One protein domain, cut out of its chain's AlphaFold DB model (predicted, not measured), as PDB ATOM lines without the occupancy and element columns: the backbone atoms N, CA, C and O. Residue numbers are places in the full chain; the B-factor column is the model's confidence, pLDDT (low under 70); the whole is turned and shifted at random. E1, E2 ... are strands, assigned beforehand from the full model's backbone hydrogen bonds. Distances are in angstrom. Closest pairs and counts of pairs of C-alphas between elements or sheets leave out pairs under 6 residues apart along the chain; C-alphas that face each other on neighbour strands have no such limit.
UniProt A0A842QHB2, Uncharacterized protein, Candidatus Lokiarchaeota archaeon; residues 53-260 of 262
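This is residues 53 to 260 of the 262 residues of an uncharacterized protein of Candidatus Lokiarchaeota archaeon (UniProt A0A842QHB2). Two strongly twisted sheets face each other as a sandwich, their strands running nearly alike: E9, E8, E7, E2, E14 and E15 make one layer, and E3, E4, E5 and E6 with the short E10, E13 and E1 make the other. Two small hairpins, E11 with E12 and E16 with E17, lie at the rim, and residues 228 to 247 form a long loop without a named element. The printed part has 208 residues with no named helix and 17 named strands, E1 to E17 in number order along the chain, and its class is all strand, with 117 residues in named strands. The first sheet has the order E9 E8 E7 E2 E14 E15 and the second is branched at E3; the neighbour pairs in both are antiparallel. The whole is compact, with a radius of gyration of the C-alphas of 16.4 A and spans of 46 by 38 by 35 A.

In the branched sheet, E3, residues 85 to 95, has E4, residues 100 to 108, on one side, and on the other side E10, residues 176 to 178, and E13, residues 195 to 199. N 87 and O 105 of E3 and E4 are 2.8 A apart, N 95 and O 176 of E3 and E10 2.8 A, and N 199 and O 86 of E13 and E3 3.0 A, each within hydrogen-bond range. E5, residues 111 to 121, and E6, residues 127 to 137, continue from E4 as a meander E3 E4 E5 E6, each strand the antiparallel neighbour of the one before, with N 106 to O 113 at 2.8 A and N 134 to O 114 at 2.8 A. E1, residues 53 to 55, is an edge strand beside E13, with N 196 to O 54 at 2.9 A. In the other sheet E7, residues 142 to 150, E8, residues 153 to 160, and E9, residues 163 to 171, form a second meander, with N 146 to O 157 and N 158 to O 166 at 2.9 A each. E2, residues 68 to 74, lies between E7 and E14, residues 207 to 217, with N 71 to O 145 at 2.9 A and N 215 to O 70 at 2.8 A. E15, residues 223 to 227, is the edge strand beside E14, with N 227 to O 214 at 2.9 A. The sheets form a sandwich, two sheets face to face, their facing parts 9.2 A centre to centre; the closest C-alphas of E4 and E7 are those of Ile 103 and Phe 145, 6.8 A apart. The hairpin of E11, residues 182 to 185, and E12, residues 188 to 191, has N 183 to O 190 at 2.8 A; the closest C-alphas of E3 and E11 are those of Ile 93 and Val 183, 7.2 A apart. E16, residues 248 to 251, and E17, residues 256 to 258, form a hairpin with N 258 to O 249 at 2.8 A; E14 and E16 meet only at a point.

E1 begins at C-alpha 53, (-45.145, -26.374, 45.506). E5 measures 32.8 A from first to last C-alpha, E14 30.1 A, E6 29.7 A, E3 28.7 A and E7 26.2 A. E3 bends by 56 degrees at residue 89, E4 by 60 degrees at residue 104 and E9 by 52 degrees at residue 166. E17 ends at C-alpha 258, (-33.640, -22.380, 53.484).

The C-alphas of Trp 123 and Asp 260, the two farthest apart, are 48.1 A from each other. The printed part has no cut. The links E1 to E2, with 12 residues, and E15 to E16, with 20 residues, are long. The mean pLDDT of the printed part is 70.7, and 92 residues are under 70, among them residues 181 to 212 and 228 to 260.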
ATOM      1  N   TRP A  53     -45.445 -26.771  46.875       53.69
ATOM      2  CA  TRP A  53     -45.145 -26.374  45.506       53.69
ATOM      3  C   TRP A  53     -43.928 -25.466  45.514       53.69
ATOM      4  O   TRP A  53     -43.832 -24.519  46.298       53.69
ATOM      5  N   ALA A  54     -43.021 -25.733  44.592       53.47
ATOM      6  CA  ALA A  54     -41.963 -24.815  44.224       53.47
ATOM      7  C   ALA A  54     -41.985 -24.686  42.702       53.47
ATOM      8  O   ALA A  54     -42.589 -25.492  41.995       53.47
ATOM      9  N   GLY A  55     -41.383 -23.650  42.154       56.12
ATOM     10  CA  GLY A  55     -41.286 -23.580  40.709       56.12
ATOM     11  C   GLY A  55     -40.392 -22.464  40.251       56.12
ATOM     12  O   GLY A  55     -40.233 -21.468  40.943       56.12
ATOM     13  N   SER A  56     -39.803 -22.609  39.078       58.53
ATOM     14  CA  SER A  56     -39.142 -21.483  38.434       58.53
ATOM     15  C   SER A  56     -40.104 -20.861  37.431       58.53
ATOM     16  O   SER A  56     -40.744 -21.556  36.643       58.53
ATOM     17  N   THR A  57     -40.262 -19.546  37.493       61.69
ATOM     18  CA  THR A  57     -41.093 -18.806  36.540       61.69
ATOM     19  C   THR A  57     -40.167 -18.219  35.479       61.69
ATOM     20  O   THR A  57     -39.115 -17.676  35.837       61.69
ATOM     21  N   PRO A  58     -40.477 -18.364  34.177       64.44
ATOM     22  CA  PRO A  58     -39.665 -17.746  33.146       64.44
ATOM     23  C   PRO A  58     -39.695 -16.227  33.364       64.44
ATOM     24  O   PRO A  58     -40.769 -15.651  33.555       64.44
ATOM     25  N   PRO A  59     -38.543 -15.541  33.357       65.19
ATOM     26  CA  PRO A  59     -38.547 -14.103  33.529       65.19
ATOM     27  C   PRO A  59     -39.258 -13.428  32.348       65.19
ATOM     28  O   PRO A  59     -39.229 -13.916  31.222       65.19
ATOM     29  N   TRP A  60     -39.855 -12.263  32.604       60.44
ATOM     30  CA  TRP A  60     -40.727 -11.514  31.679       60.44
ATOM     31  C   TRP A  60     -40.133 -11.192  30.293       60.44
ATOM     32  O   TRP A  60     -40.853 -10.747  29.404       60.44
ATOM     33  N   TRP A  61     -38.821 -11.350  30.111       58.16
ATOM     34  CA  TRP A  61     -38.114 -11.115  28.851       58.16
ATOM     35  C   TRP A  61     -37.926 -12.381  28.000       58.16
ATOM     36  O   TRP A  61     -37.457 -12.277  26.865       58.16
ATOM     37  N   VAL A  62     -38.267 -13.564  28.515       63.94
ATOM     38  CA  VAL A  62     -38.276 -14.805  27.733       63.94
ATOM     39  C   VAL A  62     -39.479 -14.781  26.790       63.94
ATOM     40  O   VAL A  62     -40.565 -14.347  27.162       63.94
ATOM     41  N   SER A  63     -39.278 -15.232  25.549       62.78
ATOM     42  CA  SER A  63     -40.357 -15.423  24.568       62.78
ATOM     43  C   SER A  63     -41.543 -16.161  25.202       62.78
ATOM     44  O   SER A  63     -41.332 -17.208  25.798       62.78
ATOM     45  N   GLU A  64     -42.784 -15.708  24.985       75.25
ATOM     46  CA  GLU A  64     -44.024 -16.368  25.461       75.25
ATOM     47  C   GLU A  64     -44.201 -17.809  24.932       75.25
ATOM     48  O   GLU A  64     -45.205 -18.471  25.192       75.25
ATOM     49  N   ARG A  65     -43.275 -18.290  24.096       85.94
ATOM     50  CA  ARG A  65     -43.324 -19.595  23.441       85.94
ATOM     51  C   ARG A  65     -41.943 -20.223  23.331       85.94
ATOM     52  O   ARG A  65     -40.970 -19.529  23.018       85.94
ATOM     53  N   ALA A  66     -41.891 -21.542  23.481       88.31
ATOM     54  CA  ALA A  66     -40.722 -22.366  23.188       88.31
ATOM     55  C   ALA A  66     -41.143 -23.689  22.545       88.31
ATOM     56  O   ALA A  66     -42.186 -24.225  22.885       88.31
ATOM     57  N   VAL A  67     -40.335 -24.243  21.646       92.00
ATOM     58  CA  VAL A  67     -40.564 -25.606  21.112       92.00
ATOM     59  C   VAL A  67     -39.818 -26.658  21.919       92.00
ATOM     60  O   VAL A  67     -40.086 -27.847  21.812       92.00
ATOM     61  N   ARG A  68     -38.854 -26.221  22.730       91.94
ATOM     62  CA  ARG A  68     -38.058 -27.083  23.588       91.94
ATOM     63  C   ARG A  68     -37.793 -26.391  24.907       91.94
ATOM     64  O   ARG A  68     -37.412 -25.219  24.928       91.94
ATOM     65  N   ILE A  69     -37.934 -27.150  25.979       88.50
ATOM     66  CA  ILE A  69     -37.593 -26.741  27.335       88.50
ATOM     67  C   ILE A  69     -36.795 -27.840  28.014       88.50
ATOM     68  O   ILE A  69     -37.020 -29.024  27.777       88.50
ATOM     69  N   GLN A  70     -35.837 -27.441  28.835       88.94
ATOM     70  CA  GLN A  70     -34.877 -28.348  29.437       88.94
ATOM     71  C   GLN A  70     -34.540 -27.873  30.844       88.94
ATOM     72  O   GLN A  70     -34.323 -26.681  31.038       88.94
ATOM     73  N   THR A  71     -34.442 -28.791  31.800       84.94
ATOM     74  CA  THR A  71     -33.959 -28.503  33.154       84.94
ATOM     75  C   THR A  71     -32.945 -29.545  33.600       84.94
ATOM     76  O   THR A  71     -33.077 -30.732  33.284       84.94
ATOM     77  N   THR A  72     -31.920 -29.109  34.328       85.06
ATOM     78  CA  THR A  72     -30.902 -29.990  34.907       85.06
ATOM     79  C   THR A  72     -30.975 -29.950  36.429       85.06
ATOM     80  O   THR A  72     -30.918 -28.882  37.038       85.06
ATOM     81  N   ILE A  73     -31.043 -31.129  37.047       81.06
ATOM     82  CA  ILE A  73     -31.130 -31.288  38.500       81.06
ATOM     83  C   ILE A  73     -30.174 -32.370  38.997       81.06
ATOM     84  O   ILE A  73     -29.916 -33.366  38.312       81.06
ATOM     85  N   LYS A  74     -29.678 -32.204  40.223       83.19
ATOM     86  CA  LYS A  74     -29.050 -33.285  40.981       83.19
ATOM     87  C   LYS A  74     -30.102 -34.047  41.784       83.19
ATOM     88  O   LYS A  74     -30.734 -33.470  42.665       83.19
ATOM     89  N   ILE A  75     -30.241 -35.348  41.539       83.94
ATOM     90  CA  ILE A  75     -31.076 -36.209  42.386       83.94
ATOM     91  C   ILE A  75     -30.453 -36.271  43.787       83.94
ATOM     92  O   ILE A  75     -29.228 -36.431  43.881       83.94
ATOM     93  N   PRO A  76     -31.243 -36.184  44.874       80.38
ATOM     94  CA  PRO A  76     -30.716 -36.276  46.229       80.38
ATOM     95  C   PRO A  76     -29.827 -37.507  46.432       80.38
ATOM     96  O   PRO A  76     -30.066 -38.589  45.891       80.38
ATOM     97  N   SER A  77     -28.753 -37.344  47.207       83.19
ATOM     98  CA  SER A  77     -27.853 -38.455  47.554       83.19
ATOM     99  C   SER A  77     -28.479 -39.433  48.547       83.19
ATOM    100  O   SER A  77     -28.026 -40.571  48.672       83.19
ATOM    101  N   THR A  78     -29.514 -38.993  49.254       77.56
ATOM    102  CA  THR A  78     -30.286 -39.771  50.217       77.56
ATOM    103  C   THR A  78     -31.636 -40.124  49.625       77.56
ATOM    104  O   THR A  78     -32.210 -39.358  48.868       77.56
ATOM    105  N   GLY A  79     -32.118 -41.324  49.938       68.12
ATOM    106  CA  GLY A  79     -33.449 -41.751  49.538       68.12
ATOM    107  C   GLY A  79     -34.510 -41.196  50.471       68.12
ATOM    108  O   GLY A  79     -34.334 -41.237  51.691       68.12
ATOM    109  N   ASP A  80     -35.626 -40.766  49.904       65.88
ATOM    110  CA  ASP A  80     -36.809 -40.417  50.670       65.88
ATOM    111  C   ASP A  80     -37.523 -41.667  51.183       65.88
ATOM    112  O   ASP A  80     -37.933 -42.519  50.395       65.88
ATOM    113  N   ARG A  81     -37.654 -41.813  52.502       59.38
ATOM    114  CA  ARG A  81     -38.296 -42.999  53.094       59.38
ATOM    115  C   ARG A  81     -39.822 -42.946  53.054       59.38
ATOM    116  O   ARG A  81     -40.444 -43.930  53.445       59.38
ATOM    117  N   SER A  82     -40.410 -41.827  52.636       60.25
ATOM    118  CA  SER A  82     -41.858 -41.724  52.472       60.25
ATOM    119  C   SER A  82     -42.349 -42.637  51.344       60.25
ATOM    120  O   SER A  82     -41.638 -42.910  50.374       60.25
ATOM    121  N   GLU A  83     -43.559 -43.177  51.511       58.84
ATOM    122  CA  GLU A  83     -44.063 -44.233  50.631       58.84
ATOM    123  C   GLU A  83     -44.344 -43.725  49.213       58.84
ATOM    124  O   GLU A  83     -44.184 -44.509  48.284       58.84
ATOM    125  N   TRP A  84     -44.642 -42.432  49.020       59.38
ATOM    126  CA  TRP A  84     -44.794 -41.807  47.701       59.38
ATOM    127  C   TRP A  84     -44.533 -40.299  47.757       59.38
ATOM    128  O   TRP A  84     -45.175 -39.600  48.537       59.38
ATOM    129  N   ARG A  85     -43.651 -39.791  46.886       66.31
ATOM    130  CA  ARG A  85     -43.560 -38.358  46.551       66.31
ATOM    131  C   ARG A  85     -43.414 -38.192  45.050       66.31
ATOM    132  O   ARG A  85     -42.591 -38.866  44.435       66.31
ATOM    133  N   TYR A  86     -44.214 -37.319  44.457       59.44
ATOM    134  CA  TYR A  86     -44.136 -36.988  43.038       59.44
ATOM    135  C   TYR A  86     -43.458 -35.632  42.892       59.44
ATOM    136  O   TYR A  86     -43.899 -34.693  43.536       59.44
ATOM    137  N   TYR A  87     -42.423 -35.535  42.063       68.19
ATOM    138  CA  TYR A  87     -41.690 -34.300  41.802       68.19
ATOM    139  C   TYR A  87     -41.710 -34.013  40.293       68.19
ATOM    140  O   TYR A  87     -40.815 -34.443  39.556       68.19
ATOM    141  N   ALA A  88     -42.731 -33.306  39.793       57.66
ATOM    142  CA  ALA A  88     -42.621 -32.739  38.441       57.66
ATOM    143  C   ALA A  88     -41.474 -31.725  38.420       57.66
ATOM    144  O   ALA A  88     -41.192 -31.110  39.436       57.66
ATOM    145  N   LEU A  89     -40.778 -31.560  37.298       71.88
ATOM    146  CA  LEU A  89     -39.728 -30.540  37.186       71.88
ATOM    147  C   LEU A  89     -40.010 -29.572  36.056       71.88
ATOM    148  O   LEU A  89     -39.887 -28.365  36.222       71.88
ATOM    149  N   LEU A  90     -40.402 -30.106  34.905       76.62
ATOM    150  CA  LEU A  90     -40.975 -29.320  33.829       76.62
ATOM    151  C   LEU A  90     -42.465 -29.611  33.806       76.62
ATOM    152  O   LEU A  90     -42.866 -30.773  33.851       76.62
ATOM    153  N   SER A  91     -43.264 -28.555  33.732       80.31
ATOM    154  CA  SER A  91     -44.707 -28.653  33.603       80.31
ATOM    155  C   SER A  91     -45.218 -27.475  32.792       80.31
ATOM    156  O   SER A  91     -45.082 -26.321  33.208       80.31
ATOM    157  N   CYS A  92     -45.744 -27.758  31.607       80.81
ATOM    158  CA  CYS A  92     -46.113 -26.730  30.646       80.81
ATOM    159  C   CYS A  92     -47.405 -27.083  29.933       80.81
ATOM    160  O   CYS A  92     -47.696 -28.252  29.702       80.81
ATOM    161  N   ILE A  93     -48.145 -26.041  29.563       84.88
ATOM    162  CA  ILE A  93     -49.206 -26.160  28.579       84.88
ATOM    163  C   ILE A  93     -48.609 -26.071  27.181       84.88
ATOM    164  O   ILE A  93     -47.863 -25.130  26.877       84.88
ATOM    165  N   ASP A  94     -48.969 -27.018  26.330       86.06
ATOM    166  CA  ASP A  94     -48.692 -26.948  24.908       86.06
ATOM    167  C   ASP A  94     -49.834 -26.288  24.121       86.06
ATOM    168  O   ASP A  94     -50.967 -26.148  24.579       86.06
ATOM    169  N   ALA A  95     -49.538 -25.806  22.920       83.88
ATOM    170  CA  ALA A  95     -50.524 -25.193  22.045       83.88
ATOM    171  C   ALA A  95     -50.263 -25.560  20.580       83.88
ATOM    172  O   ALA A  95     -49.108 -25.648  20.163       83.88
ATOM    173  N   PRO A  96     -51.314 -25.744  19.758       83.19
ATOM    174  CA  PRO A  96     -52.733 -25.523  20.069       83.19
ATOM    175  C   PRO A  96     -53.434 -26.664  20.831       83.19
ATOM    176  O   PRO A  96     -54.598 -26.484  21.179       83.19
ATOM    177  N   GLY A  97     -52.762 -27.795  21.078       73.50
ATOM    178  CA  GLY A  97     -53.314 -28.969  21.770       73.50
ATOM    179  C   GLY A  97     -53.932 -28.675  23.135       73.50
ATOM    180  O   GLY A  97     -54.952 -29.267  23.486       73.50
ATOM    181  N   ALA A  98     -53.381 -27.684  23.840       81.81
ATOM    182  CA  ALA A  98     -53.779 -27.286  25.184       81.81
ATOM    183  C   ALA A  98     -53.532 -28.373  26.243       81.81
ATOM    184  O   ALA A  98     -54.080 -28.272  27.345       81.81
ATOM    185  N   SER A  99     -52.683 -29.356  25.916       84.00
ATOM    186  CA  SER A  99     -52.253 -30.414  26.820       84.00
ATOM    187  C   SER A  99     -51.429 -29.833  27.959       84.00
ATOM    188  O   SER A  99     -50.718 -28.851  27.786       84.00
ATOM    189  N   TYR A 100     -51.552 -30.432  29.140       83.38
ATOM    190  CA  TYR A 100     -50.719 -30.192  30.303       83.38
ATOM    191  C   TYR A 100     -49.724 -31.335  30.450       83.38
ATOM    192  O   TYR A 100     -50.091 -32.447  30.837       83.38
ATOM    193  N   ASP A 101     -48.468 -31.031  30.146       86.31
ATOM    194  CA  ASP A 101     -47.399 -32.006  29.973       86.31
ATOM    195  C   ASP A 101     -46.340 -31.830  31.043       86.31
ATOM    196  O   ASP A 101     -45.977 -30.700  31.391       86.31
ATOM    197  N   GLN A 102     -45.849 -32.944  31.584       86.44
ATOM    198  CA  GLN A 102     -44.900 -32.926  32.688       86.44
ATOM    199  C   GLN A 102     -43.826 -33.999  32.540       86.44
ATOM    200  O   GLN A 102     -44.081 -35.112  32.082       86.44
ATOM    201  N   ILE A 103     -42.622 -33.680  33.008       88.50
ATOM    202  CA  ILE A 103     -41.535 -34.640  33.217       88.50
ATOM    203  C   ILE A 103     -40.786 -34.290  34.499       88.50
ATOM    204  O   ILE A 103     -40.590 -33.117  34.829       88.50
ATOM    205  N   GLY A 104     -40.362 -35.314  35.229       86.00
ATOM    206  CA  GLY A 104     -39.607 -35.157  36.464       86.00
ATOM    207  C   GLY A 104     -39.224 -36.498  37.071       86.00
ATOM    208  O   GLY A 104     -38.949 -37.460  36.352       86.00
ATOM    209  N   PHE A 105     -39.227 -36.592  38.396       83.56
ATOM    210  CA  PHE A 105     -38.967 -37.847  39.100       83.56
ATOM    211  C   PHE A 105     -39.911 -38.043  40.291       83.56
ATOM    212  O   PHE A 105     -40.461 -37.098  40.828       83.56
ATOM    213  N   GLY A 106     -40.126 -39.276  40.725       80.19
ATOM    214  CA  GLY A 106     -40.853 -39.589  41.954       80.19
ATOM    215  C   GLY A 106     -39.973 -40.374  42.913       80.19
ATOM    216  O   GLY A 106     -39.109 -41.125  42.460       80.19
ATOM    217  N   ALA A 107     -40.179 -40.215  44.219       77.94
ATOM    218  CA  ALA A 107     -39.619 -41.113  45.219       77.94
ATOM    219  C   ALA A 107     -40.617 -42.214  45.583       77.94
ATOM    220  O   ALA A 107     -41.795 -41.950  45.832       77.94
ATOM    221  N   TYR A 108     -40.112 -43.441  45.647       76.50
ATOM    222  CA  TYR A 108     -40.840 -44.615  46.100       76.50
ATOM    223  C   TYR A 108     -39.904 -45.518  46.900       76.50
ATOM    224  O   TYR A 108     -38.873 -45.966  46.395       76.50
ATOM    225  N   SER A 109     -40.265 -45.796  48.156       76.56
ATOM    226  CA  SER A 109     -39.547 -46.737  49.028       76.56
ATOM    227  C   SER A 109     -38.032 -46.465  49.135       76.56
ATOM    228  O   SER A 109     -37.217 -47.392  49.173       76.56
ATOM    229  N   GLY A 110     -37.626 -45.195  49.195       78.12
ATOM    230  CA  GLY A 110     -36.217 -44.812  49.282       78.12
ATOM    231  C   GLY A 110     -35.497 -44.678  47.945       78.12
ATOM    232  O   GLY A 110     -34.339 -44.271  47.961       78.12
ATOM    233  N   ASP A 111     -36.125 -44.986  46.815       84.75
ATOM    234  CA  ASP A 111     -35.535 -44.872  45.481       84.75
ATOM    235  C   ASP A 111     -36.247 -43.822  44.629       84.75
ATOM    236  O   ASP A 111     -37.379 -43.447  44.914       84.75
ATOM    237  N   TYR A 112     -35.561 -43.329  43.596       85.94
ATOM    238  CA  TYR A 112     -36.088 -42.320  42.678       85.94
ATOM    239  C   TYR A 112     -36.363 -42.938  41.312       85.94
ATOM    240  O   TYR A 112     -35.589 -43.775  40.855       85.94
ATOM    241  N   TYR A 113     -37.426 -42.506  40.644       88.12
ATOM    242  CA  TYR A 113     -37.849 -43.020  39.342       88.12
ATOM    243  C   TYR A 113     -38.222 -41.872  38.421       88.12
ATOM    244  O   TYR A 113     -38.841 -40.915  38.871       88.12
ATOM    245  N   LEU A 114     -37.889 -41.977  37.136       90.19
ATOM    246  CA  LEU A 114     -38.409 -41.058  36.123       90.19
ATOM    247  C   LEU A 114     -39.944 -41.121  36.103       90.19
ATOM    248  O   LEU A 114     -40.523 -42.208  36.154       90.19
ATOM    249  N   ILE A 115     -40.583 -39.967  35.951       87.31
ATOM    250  CA  ILE A 115     -42.025 -39.832  35.720       87.31
ATOM    251  C   ILE A 115     -42.270 -38.874  34.559       87.31
ATOM    252  O   ILE A 115     -41.499 -37.938  34.332       87.31
ATOM    253  N   TRP A 116     -43.355 -39.102  33.834       87.38
ATOM    254  CA  TRP A 116     -43.886 -38.153  32.865       87.38
ATOM    255  C   TRP A 116     -45.395 -38.319  32.745       87.38
ATOM    256  O   TRP A 116     -45.951 -39.391  33.025       87.38
ATOM    257  N   SER A 117     -46.047 -37.251  32.315       85.50
ATOM    258  CA  SER A 117     -47.483 -37.196  32.102       85.50
ATOM    259  C   SER A 117     -47.845 -36.232  30.980       85.50
ATOM    260  O   SER A 117     -47.071 -35.341  30.637       85.50
ATOM    261  N   TRP A 118     -49.019 -36.441  30.394       87.31
ATOM    262  CA  TRP A 118     -49.650 -35.530  29.437       87.31
ATOM    263  C   TRP A 118     -51.165 -35.593  29.600       87.31
ATOM    264  O   TRP A 118     -51.700 -36.511  30.239       87.31
ATOM    265  N   THR A 119     -51.876 -34.641  29.001       83.44
ATOM    266  CA  THR A 119     -53.335 -34.699  28.918       83.44
ATOM    267  C   THR A 119     -53.811 -34.729  27.482       83.44
ATOM    268  O   THR A 119     -53.507 -33.848  26.692       83.44
ATOM    269  N   GLU A 120     -54.668 -35.683  27.159       78.75
ATOM    270  CA  GLU A 120     -55.369 -35.669  25.880       78.75
ATOM    271  C   GLU A 120     -56.692 -34.922  26.004       78.75
ATOM    272  O   GLU A 120     -57.438 -35.092  26.976       78.75
ATOM    273  N   HIS A 121     -56.991 -34.134  24.976       70.00
ATOM    274  CA  HIS A 121     -58.265 -33.459  24.810       70.00
ATOM    275  C   HIS A 121     -59.081 -34.176  23.751       70.00
ATOM    276  O   HIS A 121     -58.651 -34.314  22.605       70.00
ATOM    277  N   ASN A 122     -60.298 -34.577  24.102       62.91
ATOM    278  CA  ASN A 122     -61.260 -34.934  23.071       62.91
ATOM    279  C   ASN A 122     -62.002 -33.685  22.565       62.91
ATOM    280  O   ASN A 122     -61.964 -32.607  23.159       62.91
ATOM    281  N   TRP A 123     -62.714 -33.838  21.451       51.81
ATOM    282  CA  TRP A 123     -63.479 -32.767  20.804       51.81
ATOM    283  C   TRP A 123     -64.594 -32.148  21.672       51.81
ATOM    284  O   TRP A 123     -65.127 -31.098  21.316       51.81
ATOM    285  N   TRP A 124     -64.932 -32.766  22.808       56.38
ATOM    286  CA  TRP A 124     -65.874 -32.245  23.801       56.38
ATOM    287  C   TRP A 124     -65.201 -31.441  24.919       56.38
ATOM    288  O   TRP A 124     -65.889 -30.897  25.782       56.38
ATOM    289  N   GLY A 125     -63.869 -31.353  24.913       58.06
ATOM    290  CA  GLY A 125     -63.093 -30.716  25.970       58.06
ATOM    291  C   GLY A 125     -62.985 -31.554  27.246       58.06
ATOM    292  O   GLY A 125     -62.685 -30.992  28.299       58.06
ATOM    293  N   GLU A 126     -63.244 -32.865  27.182       66.06
ATOM    294  CA  GLU A 126     -62.919 -33.778  28.281       66.06
ATOM    295  C   GLU A 126     -61.412 -34.051  28.295       66.06
ATOM    296  O   GLU A 126     -60.782 -34.180  27.243       66.06
ATOM    297  N   TYR A 127     -60.861 -34.155  29.504       68.88
ATOM    298  CA  TYR A 127     -59.436 -34.344  29.748       68.88
ATOM    299  C   TYR A 127     -59.187 -35.788  30.156       68.88
ATOM    300  O   TYR A 127     -59.773 -36.261  31.133       68.88
ATOM    301  N   THR A 128     -58.276 -36.460  29.462       77.94
ATOM    302  CA  THR A 128     -57.716 -37.728  29.938       77.94
ATOM    303  C   THR A 128     -56.293 -37.480  30.395       77.94
ATOM    304  O   THR A 128     -55.456 -37.077  29.595       77.94
ATOM    305  N   TYR A 129     -56.027 -37.680  31.686       77.25
ATOM    306  CA  TYR A 129     -54.681 -37.576  32.244       77.25
ATOM    307  C   TYR A 129     -53.966 -38.919  32.121       77.25
ATOM    308  O   TYR A 129     -54.459 -39.935  32.616       77.25
ATOM    309  N   HIS A 130     -52.797 -38.905  31.493       80.50
ATOM    310  CA  HIS A 130     -51.934 -40.068  31.332       80.50
ATOM    311  C   HIS A 130     -50.681 -39.866  32.170       80.50
ATOM    312  O   HIS A 130     -50.040 -38.828  32.074       80.50
ATOM    313  N   THR A 131     -50.319 -40.847  32.994       78.19
ATOM    314  CA  THR A 131     -49.105 -40.802  33.821       78.19
ATOM    315  C   THR A 131     -48.381 -42.130  33.757       78.19
ATOM    316  O   THR A 131     -49.001 -43.195  33.807       78.19
ATOM    317  N   HIS A 132     -47.058 -42.076  33.663       77.88
ATOM    318  CA  HIS A 132     -46.223 -43.259  33.534       77.88
ATOM    319  C   HIS A 132     -44.929 -43.123  34.339       77.88
ATOM    320  O   HIS A 132     -44.427 -42.024  34.570       77.88
ATOM    321  N   GLY A 133     -44.408 -44.272  34.769       80.06
ATOM    322  CA  GLY A 133     -43.117 -44.397  35.438       80.06
ATOM    323  C   GLY A 133     -42.070 -45.010  34.511       80.06
ATOM    324  O   GLY A 133     -42.382 -45.853  33.665       80.06
ATOM    325  N   GLY A 134     -40.825 -44.577  34.675       83.75
ATOM    326  CA  GLY A 134     -39.681 -44.995  33.871       83.75
ATOM    327  C   GLY A 134     -38.596 -45.688  34.684       83.75
ATOM    328  O   GLY A 134     -38.888 -46.310  35.707       83.75
ATOM    329  N   PRO A 135     -37.333 -45.628  34.219       89.06
ATOM    330  CA  PRO A 135     -36.228 -46.260  34.920       89.06
ATOM    331  C   PRO A 135     -35.981 -45.624  36.292       89.06
ATOM    332  O   PRO A 135     -36.280 -44.451  36.533       89.06
ATOM    333  N   GLN A 136     -35.382 -46.421  37.174       91.00
ATOM    334  CA  GLN A 136     -34.834 -45.952  38.440       91.00
ATOM    335  C   GLN A 136     -33.658 -44.999  38.189       91.00
ATOM    336  O   GLN A 136     -32.826 -45.238  37.312       91.00
ATOM    337  N   LEU A 137     -33.577 -43.937  38.984       90.19
ATOM    338  CA  LEU A 137     -32.539 -42.917  38.931       90.19
ATOM    339  C   LEU A 137     -31.481 -43.163  40.010       90.19
ATOM    340  O   LEU A 137     -31.769 -43.597  41.129       90.19
ATOM    341  N   HIS A 138     -30.234 -42.845  39.680       91.25
ATOM    342  CA  HIS A 138     -29.107 -42.919  40.591       91.25
ATOM    343  C   HIS A 138     -29.076 -41.694  41.504       91.25
ATOM    344  O   HIS A 138     -29.064 -40.544  41.065       91.25
ATOM    345  N   LYS A 139     -29.007 -41.959  42.806       88.88
ATOM    346  CA  LYS A 139     -28.865 -40.933  43.842       88.88
ATOM    347  C   LYS A 139     -27.568 -40.147  43.654       88.88
ATOM    348  O   LYS A 139     -26.522 -40.718  43.345       88.88
ATOM    349  N   GLY A 140     -27.629 -38.835  43.868       85.75
ATOM    350  CA  GLY A 140     -26.483 -37.928  43.772       85.75
ATOM    351  C   GLY A 140     -26.008 -37.611  42.351       85.75
ATOM    352  O   GLY A 140     -25.025 -36.881  42.208       85.75
ATOM    353  N   TRP A 141     -26.655 -38.148  41.314       89.81
ATOM    354  CA  TRP A 141     -26.293 -37.901  39.916       89.81
ATOM    355  C   TRP A 141     -27.053 -36.709  39.338       89.81
ATOM    356  O   TRP A 141     -28.151 -36.375  39.786       89.81
ATOM    357  N   TYR A 142     -26.458 -36.091  38.318       88.00
ATOM    358  CA  TYR A 142     -27.101 -35.045  37.531       88.00
ATOM    359  C   TYR A 142     -27.878 -35.649  36.368       88.00
ATOM    360  O   TYR A 142     -27.328 -36.413  35.567       88.00
ATOM    361  N   TYR A 143     -29.137 -35.246  36.272       90.75
ATOM    362  CA  TYR A 143     -30.050 -35.595  35.199       90.75
ATOM    363  C   TYR A 143     -30.508 -34.332  34.506       90.75
ATOM    364  O   TYR A 143     -30.700 -33.291  35.130       90.75
ATOM    365  N   THR A 144     -30.681 -34.437  33.199       92.00
ATOM    366  CA  THR A 144     -31.315 -33.398  32.403       92.00
ATOM    367  C   THR A 144     -32.615 -33.946  31.857       92.00
ATOM    368  O   THR A 144     -32.604 -34.955  31.157       92.00
ATOM    369  N   PHE A 145     -33.711 -33.272  32.164       91.81
ATOM    370  CA  PHE A 145     -35.031 -33.573  31.636       91.81
ATOM    371  C   PHE A 145     -35.363 -32.549  30.561       91.81
ATOM    372  O   PHE A 145     -35.064 -31.365  30.718       91.81
ATOM    373  N   GLU A 146     -35.949 -32.998  29.463       93.19
ATOM    374  CA  GLU A 146     -36.273 -32.155  28.319       93.19
ATOM    375  C   GLU A 146     -37.651 -32.529  27.773       93.19
ATOM    376  O   GLU A 146     -38.007 -33.707  27.708       93.19
ATOM    377  N   MET A 147     -38.415 -31.513  27.378       94.06
ATOM    378  CA  MET A 147     -39.627 -31.675  26.584       94.06
ATOM    379  C   MET A 147     -39.458 -30.934  25.262       94.06
ATOM    380  O   MET A 147     -38.998 -29.788  25.242       94.06
ATOM    381  N   ILE A 148     -39.831 -31.587  24.166       95.50
ATOM    382  CA  ILE A 148     -39.859 -31.021  22.813       95.50
ATOM    383  C   ILE A 148     -41.286 -31.133  22.289       95.50
ATOM    384  O   ILE A 148     -41.813 -32.239  22.272       95.50
ATOM    385  N   ALA A 149     -41.882 -30.027  21.854       94.19
ATOM    386  CA  ALA A 149     -43.165 -29.994  21.165       94.19
ATOM    387  C   ALA A 149     -42.931 -29.779  19.667       94.19
ATOM    388  O   ALA A 149     -42.280 -28.806  19.280       94.19
ATOM    389  N   ASP A 150     -43.445 -30.688  18.841       94.12
ATOM    390  CA  ASP A 150     -43.332 -30.628  17.383       94.12
ATOM    391  C   ASP A 150     -44.440 -31.446  16.706       94.12
ATOM    392  O   ASP A 150     -44.752 -32.556  17.133       94.12
ATOM    393  N   ASP A 151     -45.014 -30.893  15.638       93.31
ATOM    394  CA  ASP A 151     -46.025 -31.524  14.769       93.31
ATOM    395  C   ASP A 151     -47.180 -32.256  15.495       93.31
ATOM    396  O   ASP A 151     -47.618 -33.331  15.093       93.31
ATOM    397  N   GLY A 152     -47.692 -31.681  16.585       91.44
ATOM    398  CA  GLY A 152     -48.785 -32.251  17.377       91.44
ATOM    399  C   GLY A 152     -48.351 -33.298  18.403       91.44
ATOM    400  O   GLY A 152     -49.206 -33.935  19.024       91.44
ATOM    401  N   TYR A 153     -47.049 -33.484  18.597       94.19
ATOM    402  CA  TYR A 153     -46.484 -34.439  19.537       94.19
ATOM    403  C   TYR A 153     -45.580 -33.756  20.553       94.19
ATOM    404  O   TYR A 153     -44.890 -32.780  20.255       94.19
ATOM    405  N   ILE A 154     -45.499 -34.362  21.736       94.38
ATOM    406  CA  ILE A 154     -44.466 -34.056  22.719       94.38
ATOM    407  C   ILE A 154     -43.535 -35.237  22.894       94.38
ATOM    408  O   ILE A 154     -43.966 -36.375  23.070       94.38
ATOM    409  N   THR A 155     -42.237 -34.949  22.878       96.56
ATOM    410  CA  THR A 155     -41.178 -35.894  23.211       96.56
ATOM    411  C   THR A 155     -40.549 -35.527  24.549       96.56
ATOM    412  O   THR A 155     -39.998 -34.441  24.713       96.56
ATOM    413  N   PHE A 156     -40.617 -36.466  25.485       95.56
ATOM    414  CA  PHE A 156     -40.003 -36.457  26.803       95.56
ATOM    415  C   PHE A 156     -38.643 -37.147  26.732       95.56
ATOM    416  O   PHE A 156     -38.573 -38.343  26.444       95.56
ATOM    417  N   ASN A 157     -37.572 -36.420  27.024       96.62
ATOM    418  CA  ASN A 157     -36.211 -36.939  27.024       96.62
ATOM    419  C   ASN A 157     -35.586 -36.845  28.418       96.62
ATOM    420  O   ASN A 157     -35.795 -35.883  29.158       96.62
ATOM    421  N   MET A 158     -34.764 -37.837  28.754       95.62
ATOM    422  CA  MET A 158     -33.899 -37.815  29.927       95.62
ATOM    423  C   MET A 158     -32.466 -38.106  29.498       95.62
ATOM    424  O   MET A 158     -32.186 -39.136  28.875       95.62
ATOM    425  N   TYR A 159     -31.559 -37.222  29.895       95.19
ATOM    426  CA  TYR A 159     -30.133 -37.372  29.675       95.19
ATOM    427  C   TYR A 159     -29.399 -37.592  30.990       95.19
ATOM    428  O   TYR A 159     -29.689 -36.947  32.002       95.19
ATOM    429  N   VAL A 160     -28.386 -38.449  30.942       93.88
ATOM    430  CA  VAL A 160     -27.472 -38.721  32.047       93.88
ATOM    431  C   VAL A 160     -26.074 -38.372  31.590       93.88
ATOM    432  O   VAL A 160     -25.582 -38.911  30.604       93.88
ATOM    433  N   GLN A 161     -25.444 -37.414  32.275       84.69
ATOM    434  CA  GLN A 161     -24.105 -36.933  31.906       84.69
ATOM    435  C   GLN A 161     -24.001 -36.505  30.422       84.69
ATOM    436  O   GLN A 161     -22.961 -36.666  29.789       84.69
ATOM    437  N   GLY A 162     -25.092 -35.969  29.862       84.06
ATOM    438  CA  GLY A 162     -25.174 -35.513  28.469       84.06
ATOM    439  C   GLY A 162     -25.546 -36.587  27.438       84.06
ATOM    440  O   GLY A 162     -25.749 -36.245  26.276       84.06
ATOM    441  N   TYR A 163     -25.685 -37.854  27.834       91.94
ATOM    442  CA  TYR A 163     -26.125 -38.939  26.952       91.94
ATOM    443  C   TYR A 163     -27.625 -39.179  27.086       91.94
ATOM    444  O   TYR A 163     -28.136 -39.217  28.201       91.94
ATOM    445  N   LEU A 164     -28.327 -39.328  25.960       96.12
ATOM    446  CA  LEU A 164     -29.756 -39.648  25.947       96.12
ATOM    447  C   LEU A 164     -29.959 -41.085  26.441       96.12
ATOM    448  O   LEU A 164     -29.552 -42.028  25.766       96.12
ATOM    449  N   GLU A 165     -30.615 -41.239  27.587       94.81
ATOM    450  CA  GLU A 165     -30.872 -42.544  28.212       94.81
ATOM    451  C   GLU A 165     -32.336 -42.971  28.084       94.81
ATOM    452  O   GLU A 165     -32.646 -44.161  28.031       94.81
ATOM    453  N   TYR A 166     -33.255 -42.007  28.026       95.12
ATOM    454  CA  TYR A 166     -34.679 -42.286  27.894       95.12
ATOM    455  C   TYR A 166     -35.343 -41.302  26.941       95.12
ATOM    456  O   TYR A 166     -35.062 -40.106  26.989       95.12
ATOM    457  N   THR A 167     -36.249 -41.815  26.111       96.19
ATOM    458  CA  THR A 167     -37.094 -41.013  25.230       96.19
ATOM    459  C   THR A 167     -38.493 -41.612  25.145       96.19
ATOM    460  O   THR A 167     -38.658 -42.838  25.063       96.19
ATOM    461  N   ARG A 168     -39.511 -40.756  25.165       94.56
ATOM    462  CA  ARG A 168     -40.903 -41.147  24.954       94.56
ATOM    463  C   ARG A 168     -41.655 -40.047  24.233       94.56
ATOM    464  O   ARG A 168     -41.577 -38.901  24.641       94.56
ATOM    465  N   THR A 169     -42.451 -40.419  23.239       95.50
ATOM    466  CA  THR A 169     -43.315 -39.486  22.510       95.50
ATOM    467  C   THR A 169     -44.787 -39.776  22.808       95.50
ATOM    468  O   THR A 169     -45.172 -40.947  22.917       95.50
ATOM    469  N   ALA A 170     -45.586 -38.722  22.954       91.69
ATOM    470  CA  ALA A 170     -47.035 -38.751  23.131       91.69
ATOM    471  C   ALA A 170     -47.703 -37.769  22.159       91.69
ATOM    472  O   ALA A 170     -47.111 -36.751  21.805       91.69
ATOM    473  N   GLU A 171     -48.913 -38.093  21.709       92.00
ATOM    474  CA  GLU A 171     -49.722 -37.209  20.865       92.00
ATOM    475  C   GLU A 171     -50.537 -36.276  21.757       92.00
ATOM    476  O   GLU A 171     -51.276 -36.736  22.627       92.00
ATOM    477  N   THR A 172     -50.391 -34.973  21.553       89.75
ATOM    478  CA  THR A 172     -50.994 -33.941  22.412       89.75
ATOM    479  C   THR A 172     -51.728 -32.871  21.606       89.75
ATOM    480  O   THR A 172     -52.591 -32.166  22.125       89.75
ATOM    481  N   GLY A 173     -51.422 -32.759  20.310       88.44
ATOM    482  CA  GLY A 173     -51.913 -31.714  19.416       88.44
ATOM    483  C   GLY A 173     -51.152 -30.388  19.537       88.44
ATOM    484  O   GLY A 173     -51.479 -29.436  18.822       88.44
ATOM    485  N   GLY A 174     -50.157 -30.291  20.423       87.62
ATOM    486  CA  GLY A 174     -49.316 -29.108  20.583       87.62
ATOM    487  C   GLY A 174     -48.095 -29.081  19.669       87.62
ATOM    488  O   GLY A 174     -47.532 -30.102  19.301       87.62
ATOM    489  N   ASN A 175     -47.675 -27.867  19.319       91.62
ATOM    490  CA  ASN A 175     -46.509 -27.563  18.482       91.62
ATOM    491  C   ASN A 175     -45.490 -26.664  19.197       91.62
ATOM    492  O   ASN A 175     -44.414 -26.399  18.674       91.62
ATOM    493  N   TYR A 176     -45.861 -26.096  20.341       90.94
ATOM    494  CA  TYR A 176     -44.996 -25.276  21.180       90.94
ATOM    495  C   TYR A 176     -45.565 -25.225  22.597       90.94
ATOM    496  O   TYR A 176     -46.773 -25.326  22.791       90.94
ATOM    497  N   PHE A 177     -44.696 -25.005  23.571       88.62
ATOM    498  CA  PHE A 177     -45.030 -24.691  24.954       88.62
ATOM    499  C   PHE A 177     -45.335 -23.200  25.094       88.62
ATOM    500  O   PHE A 177     -44.614 -22.366  24.544       88.62
ATOM    501  N   VAL A 178     -46.386 -22.859  25.836       84.62
ATOM    502  CA  VAL A 178     -46.808 -21.475  26.109       84.62
ATOM    503  C   VAL A 178     -46.159 -20.985  27.394       84.62
ATOM    504  O   VAL A 178     -46.696 -21.331  28.426       84.62
ATOM    505  N   LEU A 179     -45.086 -20.188  27.349       79.56
ATOM    506  CA  LEU A 179     -44.300 -19.681  28.492       79.56
ATOM    507  C   LEU A 179     -44.989 -18.541  29.284       79.56
ATOM    508  O   LEU A 179     -44.557 -17.397  29.212       79.56
ATOM    509  N   ASP A 180     -46.057 -18.852  30.025       73.31
ATOM    510  CA  ASP A 180     -46.807 -17.942  30.911       73.31
ATOM    511  C   ASP A 180     -47.278 -18.601  32.231       73.31
ATOM    512  O   ASP A 180     -47.843 -19.696  32.216       73.31
ATOM    513  N   ASP A 181     -47.094 -17.931  33.372       66.06
ATOM    514  CA  ASP A 181     -47.446 -18.413  34.719       66.06
ATOM    515  C   ASP A 181     -48.889 -18.926  34.820       66.06
ATOM    516  O   ASP A 181     -49.173 -19.874  35.558       66.06
ATOM    517  N   TRP A 182     -49.817 -18.298  34.095       69.50
ATOM    518  CA  TRP A 182     -51.232 -18.658  34.094       69.50
ATOM    519  C   TRP A 182     -51.775 -18.748  32.672       69.50
ATOM    520  O   TRP A 182     -52.098 -17.747  32.039       69.50
ATOM    521  N   VAL A 183     -51.987 -19.973  32.199       67.06
ATOM    522  CA  VAL A 183     -52.501 -20.236  30.856       67.06
ATOM    523  C   VAL A 183     -53.988 -20.558  30.914       67.06
ATOM    524  O   VAL A 183     -54.454 -21.420  31.667       67.06
ATOM    525  N   LYS A 184     -54.767 -19.871  30.078       66.94
ATOM    526  CA  LYS A 184     -56.189 -20.160  29.910       66.94
ATOM    527  C   LYS A 184     -56.382 -21.358  28.978       66.94
ATOM    528  O   LYS A 184     -56.094 -21.271  27.790       66.94
ATOM    529  N   VAL A 185     -56.952 -22.438  29.507       65.56
ATOM    530  CA  VAL A 185     -57.296 -23.661  28.772       65.56
ATOM    531  C   VAL A 185     -58.816 -23.827  28.786       65.56
ATOM    532  O   VAL A 185     -59.429 -24.198  29.792       65.56
ATOM    533  N   GLY A 186     -59.456 -23.467  27.671       66.12
ATOM    534  CA  GLY A 186     -60.916 -23.410  27.568       66.12
ATOM    535  C   GLY A 186     -61.530 -22.413  28.562       66.12
ATOM    536  O   GLY A 186     -61.333 -21.199  28.448       66.12
ATOM    537  N   PHE A 187     -62.296 -22.923  29.531       58.72
ATOM    538  CA  PHE A 187     -62.950 -22.126  30.582       58.72
ATOM    539  C   PHE A 187     -62.159 -22.055  31.895       58.72
ATOM    540  O   PHE A 187     -62.581 -21.359  32.816       58.72
ATOM    541  N   TYR A 188     -61.024 -22.747  31.986       54.09
ATOM    542  CA  TYR A 188     -60.201 -22.804  33.189       54.09
ATOM    543  C   TYR A 188     -58.901 -22.036  32.983       54.09
ATOM    544  O   TYR A 188     -58.419 -21.887  31.863       54.09
ATOM    545  N   THR A 189     -58.336 -21.532  34.075       60.88
ATOM    546  CA  THR A 189     -56.982 -20.974  34.084       60.88
ATOM    547  C   THR A 189     -56.121 -21.956  34.856       60.88
ATOM    548  O   THR A 189     -56.426 -22.264  36.009       60.88
ATOM    549  N   ARG A 190     -55.115 -22.520  34.193       61.62
ATOM    550  CA  ARG A 190     -54.150 -23.429  34.801       61.62
ATOM    551  C   ARG A 190     -52.869 -22.672  35.046       61.62
ATOM    552  O   ARG A 190     -52.478 -21.833  34.241       61.62
ATOM    553  N   ARG A 191     -52.219 -22.989  36.155       59.00
ATOM    554  CA  ARG A 191     -50.849 -22.552  36.342       59.00
ATOM    555  C   ARG A 191     -49.974 -23.355  35.384       59.00
ATOM    556  O   ARG A 191     -50.128 -24.572  35.310       59.00
ATOM    557  N   SER A 192     -49.140 -22.675  34.615       53.62
ATOM    558  CA  SER A 192     -48.185 -23.279  33.688       53.62
ATOM    559  C   SER A 192     -46.802 -22.722  34.035       53.62
ATOM    560  O   SER A 192     -46.715 -21.658  34.634       53.62
ATOM    561  N   PHE A 193     -45.744 -23.451  33.684       51.41
ATOM    562  CA  PHE A 193     -44.318 -23.227  33.989       51.41
ATOM    563  C   PHE A 193     -43.772 -23.901  35.223       51.41
ATOM    564  O   PHE A 193     -44.174 -23.607  36.347       51.41
ATOM    565  N   THR A 194     -42.790 -24.768  34.921       49.59
ATOM    566  CA  THR A 194     -41.732 -25.299  35.790       49.59
ATOM    567  C   THR A 194     -42.222 -25.502  37.205       49.59
ATOM    568  O   THR A 194     -41.634 -25.039  38.176       49.59
ATOM    569  N   LEU A 195     -43.359 -26.187  37.296       47.72
ATOM    570  CA  LEU A 195     -43.862 -26.657  38.557       47.72
ATOM    571  C   LEU A 195     -42.934 -27.785  38.957       47.72
ATOM    572  O   LEU A 195     -42.948 -28.868  38.372       47.72
ATOM    573  N   PHE A 196     -42.189 -27.515  40.014       42.84
ATOM    574  CA  PHE A 196     -42.134 -28.504  41.051       42.84
ATOM    575  C   PHE A 196     -43.539 -28.672  41.642       42.84
ATOM    576  O   PHE A 196     -43.934 -28.029  42.615       42.84
ATOM    577  N   GLU A 197     -44.341 -29.493  40.959       43.09
ATOM    578  CA  GLU A 197     -45.571 -30.045  41.514       43.09
ATOM    579  C   GLU A 197     -45.142 -31.183  42.427       43.09
ATOM    580  O   GLU A 197     -44.812 -32.277  41.962       43.09
ATOM    581  N   GLU A 198     -45.097 -30.886  43.725       44.50
ATOM    582  CA  GLU A 198     -44.939 -31.898  44.750       44.50
ATOM    583  C   GLU A 198     -46.302 -32.536  45.017       44.50
ATOM    584  O   GLU A 198     -47.152 -32.054  45.776       44.50
ATOM    585  N   GLY A 199     -46.550 -33.623  44.295       38.59
ATOM    586  CA  GLY A 199     -47.761 -34.403  44.442       38.59
ATOM    587  C   GLY A 199     -47.724 -35.183  45.749       38.59
ATOM    588  O   GLY A 199     -46.931 -36.111  45.891       38.59
ATOM    589  N   LEU A 200     -48.656 -34.816  46.637       41.47
ATOM    590  CA  LEU A 200     -49.144 -35.561  47.801       41.47
ATOM    591  C   LEU A 200     -48.067 -35.921  48.822       41.47
ATOM    592  O   LEU A 200     -47.398 -36.941  48.696       41.47
ATOM    593  N   VAL A 201     -48.010 -35.168  49.921       46.47
ATOM    594  CA  VAL A 201     -47.330 -35.671  51.107       46.47
ATOM    595  C   VAL A 201     -48.169 -35.496  52.359       46.47
ATOM    596  O   VAL A 201     -48.854 -34.498  52.548       46.47
ATOM    597  N   GLN A 202     -48.104 -36.502  53.225       44.25
ATOM    598  CA  GLN A 202     -48.516 -36.376  54.619       44.25
ATOM    599  C   GLN A 202     -47.507 -35.539  55.442       44.25
ATOM    600  O   GLN A 202     -47.889 -35.064  56.502       44.25
ATOM    601  N   ASP A 203     -46.279 -35.302  54.937       51.38
ATOM    602  CA  ASP A 203     -45.151 -34.642  55.628       51.38
ATOM    603  C   ASP A 203     -44.279 -33.795  54.677       51.38
ATOM    604  O   ASP A 203     -44.066 -34.186  53.534       51.38
ATOM    605  N   ALA A 204     -43.677 -32.689  55.122       52.97
ATOM    606  CA  ALA A 204     -42.810 -31.885  54.248       52.97
ATOM    607  C   ALA A 204     -41.549 -32.657  53.773       52.97
ATOM    608  O   ALA A 204     -41.050 -33.544  54.484       52.97
ATOM    609  N   PRO A 205     -41.016 -32.342  52.582       53.66
ATOM    610  CA  PRO A 205     -39.722 -32.834  52.126       53.66
ATOM    611  C   PRO A 205     -38.593 -32.545  53.106       53.66
ATOM    612  O   PRO A 205     -38.585 -31.508  53.757       53.66
ATOM    613  N   ASP A 206     -37.649 -33.479  53.215       57.78
ATOM    614  CA  ASP A 206     -36.428 -33.336  54.023       57.78
ATOM    615  C   ASP A 206     -35.220 -33.713  53.160       57.78
ATOM    616  O   ASP A 206     -34.481 -34.649  53.456       57.78
ATOM    617  N   ASN A 207     -35.118 -33.076  51.991       57.97
ATOM    618  CA  ASN A 207     -34.055 -33.313  51.021       57.97
ATOM    619  C   ASN A 207     -33.683 -32.000  50.325       57.97
ATOM    620  O   ASN A 207     -34.556 -31.217  49.951       57.97
ATOM    621  N   ASP A 208     -32.387 -31.817  50.073       58.84
ATOM    622  CA  ASP A 208     -31.880 -30.717  49.253       58.84
ATOM    623  C   ASP A 208     -32.049 -31.045  47.770       58.84
ATOM    624  O   ASP A 208     -31.446 -31.995  47.254       58.84
ATOM    625  N   LEU A 209     -32.833 -30.232  47.065       60.66
ATOM    626  CA  LEU A 209     -32.917 -30.284  45.613       60.66
ATOM    627  C   LEU A 209     -32.067 -29.171  45.020       60.66
ATOM    628  O   LEU A 209     -32.334 -27.988  45.204       60.66
ATOM    629  N   LYS A 210     -31.024 -29.569  44.287       63.00
ATOM    630  CA  LYS A 210     -30.123 -28.631  43.615       63.00
ATOM    631  C   LYS A 210     -30.448 -28.574  42.136       63.00
ATOM    632  O   LYS A 210     -30.072 -29.471  41.369       63.00
ATOM    633  N   PHE A 211     -31.144 -27.516  41.758       67.31
ATOM    634  CA  PHE A 211     -31.424 -27.163  40.378       67.31
ATOM    635  C   PHE A 211     -30.252 -26.366  39.822       67.31
ATOM    636  O   PHE A 211     -29.732 -25.488  40.497       67.31
ATOM    637  N   GLN A 212     -29.806 -26.693  38.615       66.62
ATOM    638  CA  GLN A 212     -28.698 -25.959  38.006       66.62
ATOM    639  C   GLN A 212     -29.177 -24.876  37.056       66.62
ATOM    640  O   GLN A 212     -28.650 -23.774  37.080       66.62
ATOM    641  N   ASP A 213     -30.102 -25.218  36.163       73.00
ATOM    642  CA  ASP A 213     -30.404 -24.373  35.014       73.00
ATOM    643  C   ASP A 213     -31.691 -24.854  34.344       73.00
ATOM    644  O   ASP A 213     -31.907 -26.067  34.213       73.00
ATOM    645  N   THR A 214     -32.517 -23.913  33.894       77.06
ATOM    646  CA  THR A 214     -33.647 -24.166  33.002       77.06
ATOM    647  C   THR A 214     -33.499 -23.327  31.741       77.06
ATOM    648  O   THR A 214     -33.270 -22.121  31.793       77.06
ATOM    649  N   LYS A 215     -33.650 -23.969  30.580       84.50
ATOM    650  CA  LYS A 215     -33.498 -23.348  29.260       84.50
ATOM    651  C   LYS A 215     -34.750 -23.523  28.435       84.50
ATOM    652  O   LYS A 215     -35.327 -24.607  28.397       84.50
ATOM    653  N   ALA A 216     -35.086 -22.476  27.697       84.81
ATOM    654  CA  ALA A 216     -36.096 -22.491  26.657       84.81
ATOM    655  C   ALA A 216     -35.445 -22.224  25.300       84.81
ATOM    656  O   ALA A 216     -34.486 -21.455  25.200       84.81
ATOM    657  N   TYR A 217     -35.970 -22.851  24.252       86.88
ATOM    658  CA  TYR A 217     -35.475 -22.681  22.893       86.88
ATOM    659  C   TYR A 217     -36.618 -22.396  21.924       86.88
ATOM    660  O   TYR A 217     -37.680 -23.027  21.974       86.88
ATOM    661  N   ALA A 218     -36.378 -21.446  21.022       84.25
ATOM    662  CA  ALA A 218     -37.273 -21.147  19.914       84.25
ATOM    663  C   ALA A 218     -37.163 -22.211  18.808       84.25
ATOM    664  O   ALA A 218     -36.303 -23.093  18.839       84.25
ATOM    665  N   SER A 219     -38.054 -22.128  17.815       79.00
ATOM    666  CA  SER A 219     -38.142 -23.079  16.695       79.00
ATOM    667  C   SER A 219     -36.881 -23.155  15.830       79.00
ATOM    668  O   SER A 219     -36.671 -24.138  15.130       79.00
ATOM    669  N   ASP A 220     -36.040 -22.124  15.860       75.00
ATOM    670  CA  ASP A 220     -34.744 -22.084  15.177       75.00
ATOM    671  C   ASP A 220     -33.617 -22.778  15.972       75.00
ATOM    672  O   ASP A 220     -32.469 -22.810  15.528       75.00
ATOM    673  N   GLY A 221     -33.941 -23.344  17.139       70.62
ATOM    674  CA  GLY A 221     -33.015 -24.041  18.024       70.62
ATOM    675  C   GLY A 221     -32.156 -23.117  18.888       70.62
ATOM    676  O   GLY A 221     -31.401 -23.622  19.727       70.62
ATOM    677  N   TYR A 222     -32.265 -21.792  18.734       71.75
ATOM    678  CA  TYR A 222     -31.537 -20.849  19.573       71.75
ATOM    679  C   TYR A 222     -32.198 -20.723  20.950       71.75
ATOM    680  O   TYR A 222     -33.430 -20.769  21.052       71.75
ATOM    681  N   PRO A 223     -31.402 -20.573  22.029       74.62
ATOM    682  CA  PRO A 223     -31.947 -20.282  23.346       74.62
ATOM    683  C   PRO A 223     -32.812 -19.022  23.282       74.62
ATOM    684  O   PRO A 223     -32.327 -17.946  22.933       74.62
ATOM    685  N   SER A 224     -34.092 -19.165  23.609       70.62
ATOM    686  CA  SER A 224     -35.036 -18.053  23.738       70.62
ATOM    687  C   SER A 224     -35.081 -17.505  25.165       70.62
ATOM    688  O   SER A 224     -35.621 -16.424  25.389       70.62
ATOM    689  N   GLY A 225     -34.494 -18.235  26.120       70.88
ATOM    690  CA  GLY A 225     -34.381 -17.853  27.519       70.88
ATOM    691  C   GLY A 225     -33.564 -18.856  28.329       70.88
ATOM    692  O   GLY A 225     -33.443 -20.023  27.953       70.88
ATOM    693  N   HIS A 226     -33.009 -18.391  29.444       73.56
ATOM    694  CA  HIS A 226     -32.443 -19.240  30.492       73.56
ATOM    695  C   HIS A 226     -32.725 -18.599  31.848       73.56
ATOM    696  O   HIS A 226     -32.798 -17.370  31.934       73.56
ATOM    697  N   TRP A 227     -32.925 -19.420  32.869       70.88
ATOM    698  CA  TRP A 227     -33.108 -18.963  34.237       70.88
ATOM    699  C   TRP A 227     -32.760 -20.078  35.223       70.88
ATOM    700  O   TRP A 227     -32.998 -21.262  34.984       70.88
ATOM    701  N   ASP A 228     -32.215 -19.662  36.353       62.03
ATOM    702  CA  ASP A 228     -31.809 -20.494  37.482       62.03
ATOM    703  C   ASP A 228     -32.528 -20.087  38.780       62.03
ATOM    704  O   ASP A 228     -32.477 -20.816  39.767       62.03
ATOM    705  N   SER A 229     -33.262 -18.969  38.778       56.03
ATOM    706  CA  SER A 229     -34.019 -18.489  39.932       56.03
ATOM    707  C   SER A 229     -35.300 -19.298  40.154       56.03
ATOM    708  O   SER A 229     -36.199 -19.305  39.304       56.03
ATOM    709  N   TRP A 230     -35.411 -19.922  41.326       54.41
ATOM    710  CA  TRP A 230     -36.627 -20.591  41.787       54.41
ATOM    711  C   TRP A 230     -37.447 -19.670  42.682       54.41
ATOM    712  O   TRP A 230     -36.918 -18.849  43.428       54.41
ATOM    713  N   VAL A 231     -38.763 -19.798  42.566       51.34
ATOM    714  CA  VAL A 231     -39.753 -19.038  43.314       51.34
ATOM    715  C   VAL A 231     -40.591 -20.036  44.108       51.34
ATOM    716  O   VAL A 231     -41.212 -20.955  43.568       51.34
ATOM    717  N   GLU A 232     -40.595 -19.884  45.424       49.97
ATOM    718  CA  GLU A 232     -41.434 -20.692  46.298       49.97
ATOM    719  C   GLU A 232     -42.893 -20.264  46.194       49.97
ATOM    720  O   GLU A 232     -43.216 -19.077  46.220       49.97
ATOM    721  N   PHE A 233     -43.803 -21.234  46.149       49.34
ATOM    722  CA  PHE A 233     -45.225 -20.944  46.241       49.34
ATOM    723  C   PHE A 233     -45.886 -21.923  47.190       49.34
ATOM    724  O   PHE A 233     -46.402 -22.962  46.799       49.34
ATOM    725  N   TYR A 234     -45.932 -21.563  48.465       46.16
ATOM    726  CA  TYR A 234     -46.698 -22.344  49.414       46.16
ATOM    727  C   TYR A 234     -48.196 -22.074  49.244       46.16
ATOM    728  O   TYR A 234     -48.642 -20.926  49.295       46.16
ATOM    729  N   GLN A 235     -48.982 -23.137  49.063       42.84
ATOM    730  CA  GLN A 235     -50.436 -23.076  49.185       42.84
ATOM    731  C   GLN A 235     -50.884 -23.890  50.400       42.84
ATOM    732  O   GLN A 235     -51.635 -24.853  50.274       42.84
ATOM    733  N   SER A 236     -50.481 -23.465  51.599       41.72
ATOM    734  CA  SER A 236     -51.460 -23.472  52.689       41.72
ATOM    735  C   SER A 236     -52.128 -22.108  52.767       41.72
ATOM    736  O   SER A 236     -51.805 -21.194  52.013       41.72
ATOM    737  N   GLN A 237     -53.147 -21.986  53.603       36.25
ATOM    738  CA  GLN A 237     -54.017 -20.820  53.708       36.25
ATOM    739  C   GLN A 237     -53.293 -19.534  54.175       36.25
ATOM    740  O   GLN A 237     -53.553 -19.037  55.268       36.25
ATOM    741  N   GLY A 238     -52.412 -18.947  53.365       35.50
ATOM    742  CA  GLY A 238     -51.730 -17.699  53.696       35.50
ATOM    743  C   GLY A 238     -50.681 -17.298  52.664       35.50
ATOM    744  O   GLY A 238     -49.788 -18.067  52.334       35.50
ATOM    745  N   SER A 239     -50.794 -16.073  52.158       34.47
ATOM    746  CA  SER A 239     -49.848 -15.462  51.223       34.47
ATOM    747  C   SER A 239     -48.473 -15.233  51.859       34.47
ATOM    748  O   SER A 239     -48.401 -14.617  52.924       34.47
ATOM    749  N   PHE A 240     -47.399 -15.604  51.161       42.50
ATOM    750  CA  PHE A 240     -46.021 -15.221  51.490       42.50
ATOM    751  C   PHE A 240     -45.350 -14.497  50.315       42.50
ATOM    752  O   PHE A 240     -45.761 -14.637  49.165       42.50
ATOM    753  N   THR A 241     -44.354 -13.666  50.631       34.09
ATOM    754  CA  THR A 241     -43.554 -12.896  49.662       34.09
ATOM    755  C   THR A 241     -42.212 -13.590  49.459       34.09
ATOM    756  O   THR A 241     -41.598 -14.003  50.440       34.09
ATOM    757  N   VAL A 242     -41.766 -13.696  48.206       40.25
ATOM    758  CA  VAL A 242     -40.609 -14.507  47.798       40.25
ATOM    759  C   VAL A 242     -39.379 -13.625  47.536       40.25
ATOM    760  O   VAL A 242     -39.508 -12.637  46.808       40.25
ATOM    761  N   PRO A 243     -38.193 -13.943  48.089       34.44
ATOM    762  CA  PRO A 243     -36.917 -13.382  47.643       34.44
ATOM    763  C   PRO A 243     -36.438 -14.063  46.349       34.44
ATOM    764  O   PRO A 243     -36.593 -15.268  46.191       34.44
ATOM    765  N   SER A 244     -35.837 -13.311  45.429       36.19
ATOM    766  CA  SER A 244     -35.227 -13.842  44.199       36.19
ATOM    767  C   SER A 244     -33.796 -14.369  44.432       36.19
ATOM    768  O   SER A 244     -33.082 -13.784  45.243       36.19
ATOM    769  N   GLU A 245     -33.375 -15.377  43.642       38.56
ATOM    770  CA  GLU A 245     -31.974 -15.818  43.376       38.56
ATOM    771  C   GLU A 245     -31.285 -16.842  44.325       38.56
ATOM    772  O   GLU A 245     -30.148 -16.599  44.726       38.56
ATOM    773  N   VAL A 246     -31.888 -17.997  44.686       41.22
ATOM    774  CA  VAL A 246     -31.203 -18.971  45.588       41.22
ATOM    775  C   VAL A 246     -31.603 -20.456  45.413       41.22
ATOM    776  O   VAL A 246     -32.712 -20.753  44.970       41.22
ATOM    777  N   ASP A 247     -30.696 -21.371  45.808       44.03
ATOM    778  CA  ASP A 247     -30.920 -22.804  46.100       44.03
ATOM    779  C   ASP A 247     -32.108 -23.015  47.073       44.03
ATOM    780  O   ASP A 247     -32.254 -22.290  48.057       44.03
ATOM    781  N   VAL A 248     -32.930 -24.044  46.821       44.81
ATOM    782  CA  VAL A 248     -34.132 -24.387  47.608       44.81
ATOM    783  C   VAL A 248     -33.842 -25.611  48.494       44.81
ATOM    784  O   VAL A 248     -33.866 -26.747  48.016       44.81
ATOM    785  N   THR A 249     -33.605 -25.409  49.795       46.28
ATOM    786  CA  THR A 249     -33.567 -26.497  50.797       46.28
ATOM    787  C   THR A 249     -34.898 -26.587  51.527       46.28
ATOM    788  O   THR A 249     -35.202 -25.707  52.317       46.28
ATOM    789  N   ILE A 250     -35.688 -27.646  51.344       46.88
ATOM    790  CA  ILE A 250     -36.960 -27.821  52.066       46.88
ATOM    791  C   ILE A 250     -36.689 -28.563  53.387       46.88
ATOM    792  O   ILE A 250     -36.198 -29.690  53.362       46.88
ATOM    793  N   ASN A 251     -36.984 -27.935  54.534       41.72
ATOM    794  CA  ASN A 251     -36.761 -28.519  55.864       41.72
ATOM    795  C   ASN A 251     -38.084 -28.874  56.572       41.72
ATOM    796  O   ASN A 251     -38.909 -27.999  56.868       41.72
ATOM    797  N   LYS A 252     -38.231 -30.154  56.942       40.69
ATOM    798  CA  LYS A 252     -39.391 -30.698  57.668       40.69
ATOM    799  C   LYS A 252     -39.645 -30.089  59.051       40.69
ATOM    800  O   LYS A 252     -40.796 -30.005  59.465       40.69
ATOM    801  N   ASP A 253     -38.602 -29.672  59.767       38.44
ATOM    802  CA  ASP A 253     -38.703 -29.234  61.166       38.44
ATOM    803  C   ASP A 253     -39.118 -27.762  61.272       38.44
ATOM    804  O   ASP A 253     -39.453 -27.266  62.349       38.44
ATOM    805  N   GLN A 254     -39.066 -27.043  60.152       37.00
ATOM    806  CA  GLN A 254     -39.212 -25.598  60.124       37.00
ATOM    807  C   GLN A 254     -40.335 -25.125  59.195       37.00
ATOM    808  O   GLN A 254     -40.710 -23.965  59.291       37.00
ATOM    809  N   HIS A 255     -40.916 -25.989  58.349       36.22
ATOM    810  CA  HIS A 255     -41.873 -25.585  57.298       36.22
ATOM    811  C   HIS A 255     -41.337 -24.448  56.401       36.22
ATOM    812  O   HIS A 255     -42.109 -23.753  55.741       36.22
ATOM    813  N   TYR A 256     -40.020 -24.237  56.401       31.53
ATOM    814  CA  TYR A 256     -39.337 -23.172  55.686       31.53
ATOM    815  C   TYR A 256     -38.383 -23.801  54.689       31.53
ATOM    816  O   TYR A 256     -37.716 -24.799  54.987       31.53
ATOM    817  N   VAL A 257     -38.316 -23.184  53.518       37.50
ATOM    818  CA  VAL A 257     -37.211 -23.394  52.608       37.50
ATOM    819  C   VAL A 257     -36.044 -22.529  53.082       37.50
ATOM    820  O   VAL A 257     -36.217 -21.342  53.368       37.50
ATOM    821  N   PHE A 258     -34.860 -23.118  53.209       33.34
ATOM    822  CA  PHE A 258     -33.640 -22.380  53.484       33.34
ATOM    823  C   PHE A 258     -32.876 -22.097  52.198       33.34
ATOM    824  O   PHE A 258     -32.597 -22.976  51.390       33.34
ATOM    825  N   ILE A 259     -32.541 -20.822  52.092       35.03
ATOM    826  CA  ILE A 259     -31.567 -20.188  51.217       35.03
ATOM    827  C   ILE A 259     -30.186 -20.569  51.759       35.03
ATOM    828  O   ILE A 259     -29.777 -20.022  52.788       35.03
ATOM    829  N   ASP A 260     -29.470 -21.497  51.119       32.91
ATOM    830  CA  ASP A 260     -28.057 -21.726  51.448       32.91
ATOM    831  C   ASP A 260     -27.162 -20.929  50.491       32.91
ATOM    832  O   ASP A 260     -26.918 -21.321  49.350       32.91
TER     833      ASP A 260